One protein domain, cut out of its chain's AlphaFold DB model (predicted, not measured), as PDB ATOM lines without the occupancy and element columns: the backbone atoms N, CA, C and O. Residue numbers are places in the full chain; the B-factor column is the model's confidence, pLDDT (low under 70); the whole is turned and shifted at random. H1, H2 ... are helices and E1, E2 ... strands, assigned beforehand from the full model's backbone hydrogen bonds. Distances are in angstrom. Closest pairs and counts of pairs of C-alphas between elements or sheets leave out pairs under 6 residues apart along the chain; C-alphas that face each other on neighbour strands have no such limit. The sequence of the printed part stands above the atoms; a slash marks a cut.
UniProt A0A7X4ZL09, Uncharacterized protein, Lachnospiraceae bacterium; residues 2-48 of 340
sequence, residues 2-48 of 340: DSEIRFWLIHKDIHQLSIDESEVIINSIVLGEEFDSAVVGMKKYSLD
ATOM      1  N   ASP A   2      -2.383 -13.672  17.141       60.53
ATOM      2  CA  ASP A   2      -1.387 -14.216  16.218       60.53
ATOM      3  C   ASP A   2      -0.923 -13.074  15.313       60.53
ATOM      4  O   ASP A   2      -1.745 -12.337  14.770       60.53
ATOM      5  N   SER A   3       0.387 -12.865  15.221       83.00
ATOM      6  CA  SER A   3       0.944 -11.846  14.342       83.00
ATOM      7  C   SER A   3       0.766 -12.284  12.890       83.00
ATOM      8  O   SER A   3       1.232 -13.346  12.468       83.00
ATOM      9  N   GLU A   4       0.070 -11.457  12.117       90.00
ATOM     10  CA  GLU A   4      -0.140 -11.673  10.690       90.00
ATOM     11  C   GLU A   4       0.816 -10.794   9.885       90.00
ATOM     12  O   GLU A   4       1.018  -9.616  10.187       90.00
ATOM     13  N   ILE A   5       1.398 -11.374   8.839       94.19
ATOM     14  CA  ILE A   5       2.305 -10.697   7.918       94.19
ATOM     15  C   ILE A   5       1.586 -10.523   6.581       94.19
ATOM     16  O   ILE A   5       0.979 -11.461   6.060       94.19
ATOM     17  N   ARG A   6       1.662  -9.304   6.036       94.44
ATOM     18  CA  ARG A   6       1.110  -8.929   4.729       94.44
ATOM     19  C   ARG A   6       2.247  -8.805   3.717       94.44
ATOM     20  O   ARG A   6       3.177  -8.032   3.931       94.44
ATOM     21  N   PHE A   7       2.148  -9.551   2.627       94.81
ATOM     22  CA  PHE A   7       3.033  -9.485   1.471       94.81
ATOM     23  C   PHE A   7       2.340  -8.676   0.384       94.81
ATOM     24  O   PHE A   7       1.258  -9.057  -0.057       94.81
ATOM     25  N   TRP A   8       2.959  -7.573  -0.024       94.19
ATOM     26  CA  TRP A   8       2.431  -6.656  -1.030       94.19
ATOM     27  C   TRP A   8       3.246  -6.753  -2.317       94.19
ATOM     28  O   TRP A   8       4.461  -6.567  -2.291       94.19
ATOM     29  N   LEU A   9       2.579  -7.042  -3.430       91.75
ATOM     30  CA  LEU A   9       3.162  -7.105  -4.764       91.75
ATOM     31  C   LEU A   9       2.613  -5.951  -5.600       91.75
ATOM     32  O   LEU A   9       1.410  -5.860  -5.809       91.75
ATOM     33  N   ILE A  10       3.492  -5.083  -6.091       91.44
ATOM     34  CA  ILE A  10       3.120  -4.029  -7.038       91.44
ATOM     35  C   ILE A  10       3.247  -4.616  -8.446       91.44
ATOM     36  O   ILE A  10       4.283  -5.179  -8.797       91.44
ATOM     37  N   HIS A  11       2.186  -4.512  -9.242       88.62
ATOM     38  CA  HIS A  11       2.106  -5.117 -10.575       88.62
ATOM     39  C   HIS A  11       2.666  -4.228 -11.695       88.62
ATOM     40  O   HIS A  11       2.673  -4.630 -12.857       88.62
ATOM     41  N   LYS A  12       3.154  -3.032 -11.350       85.56
ATOM     42  CA  LYS A  12       3.710  -2.040 -12.275       85.56
ATOM     43  C   LYS A  12       5.114  -1.612 -11.867       85.56
ATOM     44  O   LYS A  12       5.476  -1.658 -10.693       85.56
ATOM     45  N   ASP A  13       5.883  -1.161 -12.852       84.50
ATOM     46  CA  ASP A  13       7.148  -0.477 -12.606       84.50
ATOM     47  C   ASP A  13       6.879   0.814 -11.820       84.50
ATOM     48  O   ASP A  13       6.069   1.647 -12.232       84.50
ATOM     49  N   ILE A  14       7.577   0.983 -10.696       87.06
ATOM     50  CA  ILE A  14       7.462   2.156  -9.826       87.06
ATOM     51  C   ILE A  14       7.764   3.472 -10.554       87.06
ATOM     52  O   ILE A  14       7.253   4.517 -10.165       87.06
ATOM     53  N   HIS A  15       8.567   3.435 -11.620       87.19
ATOM     54  CA  HIS A  15       8.896   4.598 -12.442       87.19
ATOM     55  C   HIS A  15       7.794   4.964 -13.445       87.19
ATOM     56  O   HIS A  15       7.855   6.035 -14.046       87.19
ATOM     57  N   GLN A  16       6.803   4.088 -13.639       88.00
ATOM     58  CA  GLN A  16       5.700   4.260 -14.589       88.00
ATOM     59  C   GLN A  16       4.348   4.509 -13.905       88.00
ATOM     60  O   GLN A  16       3.334   4.605 -14.593       88.00
ATOM     61  N   LEU A  17       4.322   4.607 -12.573       90.94
ATOM     62  CA  LEU A  17       3.096   4.832 -11.809       90.94
ATOM     63  C   LEU A  17       2.559   6.251 -12.015       90.94
ATOM     64  O   LEU A  17       3.296   7.235 -11.905       90.94
ATOM     65  N   SER A  18       1.251   6.362 -12.247       93.62
ATOM     66  CA  SER A  18       0.554   7.645 -12.153       93.62
ATOM     67  C   SER A  18       0.400   8.091 -10.688       93.62
ATOM     68  O   SER A  18       0.637   7.325  -9.746       93.62
ATOM     69  N   ILE A  19      -0.005   9.349 -10.478       93.44
ATOM     70  CA  ILE A  19      -0.318   9.869  -9.135       93.44
ATOM     71  C   ILE A  19      -1.479   9.075  -8.523       93.44
ATOM     72  O   ILE A  19      -1.356   8.609  -7.392       93.44
ATOM     73  N   ASP A  20      -2.546   8.848  -9.292       93.94
ATOM     74  CA  ASP A  20      -3.727   8.101  -8.844       93.94
ATOM     75  C   ASP A  20      -3.363   6.656  -8.464       93.94
ATOM     76  O   ASP A  20      -3.779   6.150  -7.425       93.94
ATOM     77  N   GLU A  21      -2.522   5.992  -9.261       93.62
ATOM     78  CA  GLU A  21      -2.057   4.628  -8.976       93.62
ATOM     79  C   GLU A  21      -1.181   4.574  -7.724       93.62
ATOM     80  O   GLU A  21      -1.282   3.643  -6.923       93.62
ATOM     81  N   SER A  22      -0.341   5.592  -7.526       93.25
ATOM     82  CA  SER A  22       0.476   5.722  -6.319       93.25
ATOM     83  C   SER A  22      -0.398   5.896  -5.076       93.25
ATOM     84  O   SER A  22      -0.143   5.265  -4.050       93.25
ATOM     85  N   GLU A  23      -1.454   6.708  -5.166       94.19
ATOM     86  CA  GLU A  23      -2.417   6.906  -4.083       94.19
ATOM     87  C   GLU A  23      -3.181   5.611  -3.768       94.19
ATOM     88  O   GLU A  23      -3.297   5.235  -2.600       94.19
ATOM     89  N   VAL A  24      -3.606   4.867  -4.794       93.56
ATOM     90  CA  VAL A  24      -4.226   3.541  -4.641       93.56
ATOM     91  C   VAL A  24      -3.299   2.573  -3.904       93.56
ATOM     92  O   VAL A  24      -3.747   1.890  -2.979       93.56
ATOM     93  N   ILE A  25      -2.007   2.526  -4.248       93.75
ATOM     94  CA  ILE A  25      -1.021   1.668  -3.568       93.75
ATOM     95  C   ILE A  25      -0.867   2.073  -2.098       93.75
ATOM     96  O   ILE A  25      -0.932   1.215  -1.216       93.75
ATOM     97  N   ILE A  26      -0.680   3.369  -1.821       93.38
ATOM     98  CA  ILE A  26      -0.503   3.886  -0.456       93.38
ATOM     99  C   ILE A  26      -1.729   3.553   0.394       93.38
ATOM    100  O   ILE A  26      -1.585   2.971   1.472       93.38
ATOM    101  N   ASN A  27      -2.927   3.862  -0.106       94.44
ATOM    102  CA  ASN A  27      -4.175   3.586   0.594       94.44
ATOM    103  C   ASN A  27      -4.348   2.086   0.838       94.44
ATOM    104  O   ASN A  27      -4.681   1.696   1.958       94.44
ATOM    105  N   SER A  28      -4.032   1.245  -0.153       94.00
ATOM    106  CA  SER A  28      -4.118  -0.214  -0.017       94.00
ATOM    107  C   SER A  28      -3.229  -0.721   1.123       94.00
ATOM    108  O   SER A  28      -3.683  -1.449   2.007       94.00
ATOM    109  N   ILE A  29      -1.969  -0.276   1.168       92.31
ATOM    110  CA  ILE A  29      -0.996  -0.696   2.187       92.31
ATOM    111  C   ILE A  29      -1.401  -0.215   3.586       92.31
ATOM    112  O   ILE A  29      -1.356  -0.997   4.548       92.31
ATOM    113  N   VAL A  30      -1.788   1.058   3.707       93.25
ATOM    114  CA  VAL A  30      -2.158   1.686   4.983       93.25
ATOM    115  C   VAL A  30      -3.410   1.032   5.563       93.25
ATOM    116  O   VAL A  30      -3.401   0.642   6.732       93.25
ATOM    117  N   LEU A  31      -4.454   0.860   4.748       92.75
ATOM    118  CA  LEU A  31      -5.742   0.310   5.183       92.75
ATOM    119  C   LEU A  31      -5.735  -1.220   5.256       92.75
ATOM    120  O   LEU A  31      -6.492  -1.808   6.021       92.75
ATOM    121  N   GLY A  32      -4.819  -1.879   4.545       90.62
ATOM    122  CA  GLY A  32      -4.729  -3.334   4.534       90.62
ATOM    123  C   GLY A  32      -5.702  -4.034   3.605       90.62
ATOM    124  O   GLY A  32      -5.961  -5.216   3.819       90.62
ATOM    125  N   GLU A  33      -6.198  -3.330   2.596       90.62
ATOM    126  CA  GLU A  33      -7.220  -3.794   1.664       90.62
ATOM    127  C   GLU A  33      -6.729  -3.595   0.228       90.62
ATOM    128  O   GLU A  33      -6.051  -2.617  -0.069       90.62
ATOM    129  N   GLU A  34      -7.026  -4.534  -0.669       91.31
ATOM    130  CA  GLU A  34      -6.707  -4.386  -2.094       91.31
ATOM    131  C   GLU A  34      -7.777  -3.507  -2.760       91.31
ATOM    132  O   GLU A  34      -8.894  -3.971  -2.989       91.31
ATOM    133  N   PHE A  35      -7.455  -2.248  -3.081       88.00
ATOM    134  CA  PHE A  35      -8.398  -1.362  -3.785       88.00
ATOM    135  C   PHE A  35      -8.413  -1.579  -5.304       88.00
ATOM    136  O   PHE A  35      -9.469  -1.457  -5.920       88.00
ATOM    137  N   ASP A  36      -7.269  -1.925  -5.902       90.19
ATOM    138  CA  ASP A  36      -7.159  -2.254  -7.327       90.19
ATOM    139  C   ASP A  36      -6.163  -3.398  -7.570       90.19
ATOM    140  O   ASP A  36      -4.942  -3.211  -7.571       90.19
ATOM    141  N   SER A  37      -6.706  -4.586  -7.844       87.56
ATOM    142  CA  SER A  37      -5.931  -5.796  -8.144       87.56
ATOM    143  C   SER A  37      -5.086  -5.714  -9.424       87.56
ATOM    144  O   SER A  37      -4.184  -6.527  -9.608       87.56
ATOM    145  N   ALA A  38      -5.347  -4.750 -10.317       87.38
ATOM    146  CA  ALA A  38      -4.516  -4.524 -11.499       87.38
ATOM    147  C   ALA A  38      -3.219  -3.768 -11.166       87.38
ATOM    148  O   ALA A  38      -2.256  -3.823 -11.935       87.38
ATOM    149  N   VAL A  39      -3.180  -3.066 -10.030       88.12
ATOM    150  CA  VAL A  39      -2.044  -2.242  -9.598       88.12
ATOM    151  C   VAL A  39      -1.293  -2.907  -8.449       88.12
ATOM    152  O   VAL A  39      -0.059  -2.895  -8.431       88.12
ATOM    153  N   VAL A  40      -2.015  -3.510  -7.502       92.50
ATOM    154  CA  VAL A  40      -1.430  -4.061  -6.284       92.50
ATOM    155  C   VAL A  40      -2.132  -5.342  -5.831       92.50
ATOM    156  O   VAL A  40      -3.356  -5.432  -5.839       92.50
ATOM    157  N   GLY A  41      -1.337  -6.317  -5.395       92.62
ATOM    158  CA  GLY A  41      -1.790  -7.555  -4.773       92.62
ATOM    159  C   GLY A  41      -1.305  -7.684  -3.327       92.62
ATOM    160  O   GLY A  41      -0.187  -7.290  -2.996       92.62
ATOM    161  N   MET A  42      -2.121  -8.281  -2.467       94.56
ATOM    162  CA  MET A  42      -1.877  -8.545  -1.058       94.56
ATOM    163  C   MET A  42      -2.117 -10.019  -0.751       94.56
ATOM    164  O   MET A  42      -3.127 -10.618  -1.130       94.56
ATOM    165  N   LYS A  43      -1.174 -10.613  -0.021       94.88
ATOM    166  CA  LYS A  43      -1.319 -11.944   0.569       94.88
ATOM    167  C   LYS A  43      -1.025 -11.883   2.053       94.88
ATOM    168  O   LYS A  43      -0.093 -11.205   2.486       94.88
ATOM    169  N   LYS A  44      -1.818 -12.604   2.837       94.19
ATOM    170  CA  LYS A  44      -1.777 -12.558   4.295       94.19
ATOM    171  C   LYS A  44      -1.540 -13.948   4.855       94.19
ATOM    172  O   LYS A  44      -2.225 -14.889   4.470       94.19
ATOM    173  N   TYR A  45      -0.595 -14.061   5.780       95.44
ATOM    174  CA  TYR A  45      -0.262 -15.329   6.423       95.44
ATOM    175  C   TYR A  45       0.064 -15.106   7.897       95.44
ATOM    176  O   TYR A  45       0.622 -14.071   8.269       95.44
ATOM    177  N   SER A  46      -0.235 -16.097   8.734       94.88
ATOM    178  CA  SER A  46       0.289 -16.134  10.098       94.88
ATOM    179  C   SER A  46       1.782 -16.468  10.088       94.88
ATOM    180  O   SER A  46       2.283 -17.145   9.182       94.88
ATOM    181  N   LEU A  47       2.502 -16.036  11.125       93.94
ATOM    182  CA  LEU A  47       3.914 -16.392  11.295       93.94
ATOM    183  C   LEU A  47       4.128 -17.918  11.368       93.94
ATOM    184  O   LEU A  47       5.104 -18.432  10.824       93.94
ATOM    185  N   ASP A  48       3.197 -18.649  11.986       93.25
ATOM    186  CA  ASP A  48       3.215 -20.117  12.033       93.25
ATOM    187  C   ASP A  48       3.139 -20.741  10.631       93.25
ATOM    188  O   ASP A  48       3.949 -21.606  10.288       93.25
TER     189      ASP A  48
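Overview. This is residues 2 to 48 of the 340 residues of an uncharacterized protein of Lachnospiraceae bacterium (UniProt A0A7X4ZL09). A narrow ribbon of two antiparallel strands, E1 and E2, has one helix, H1, packed over one face, toward the end of the ribbon where E1 ends and E2 begins; the other face is bare. The chain goes out along E1, passes through H1 and comes back along E2, with Asp 2 and Asp 48 at the same end of the ribbon. The printed part has 47 residues, with one named helix and two named strands in the order E1, H1, E2, and the class is mixed, helices and strands. The whole is only just loose, close to compact, with a radius of gyration of the C-alphas of 11.6 A, and is a rod spanning 36 by 18 by 14 A.

Along the chain. E1 is residues 4 to 10, 19.6 A long from its first C-alpha at (-0.140, -11.673, 10.690). H1 is residues 19 to 31, 18.0 A long, with C-alpha 19 at (-0.318, 9.869, -9.135). E2 is residues 40 to 46, 20.4 A long, with its last C-alpha at (0.289, -16.134, 10.098).

Arrangement. E1 and E2 are antiparallel neighbours, with 160 degrees between their directions. N 7 and O 43 are within hydrogen-bond range at 2.8 A, and N 45 and O 5 at 3.1 A. The closest C-alphas of E1 and H1 are those of Trp 8 and Ile 29, 7.6 A apart. The closest of H1 and E2 are those of Ile 25 and Val 40, 6.4 A apart. In H1 every O i to N i+4 pair is within hydrogen-bond range.

Size, cuts and confidence. The C-alphas farthest apart are those of Ser 18 and Asp 48, at 36.9 A. The printed part has no cut. The links E1 to H1 and H1 to E2 are short, with 8 residues each. Mean pLDDT of the printed part is 91.0; Asp 2 is under 70.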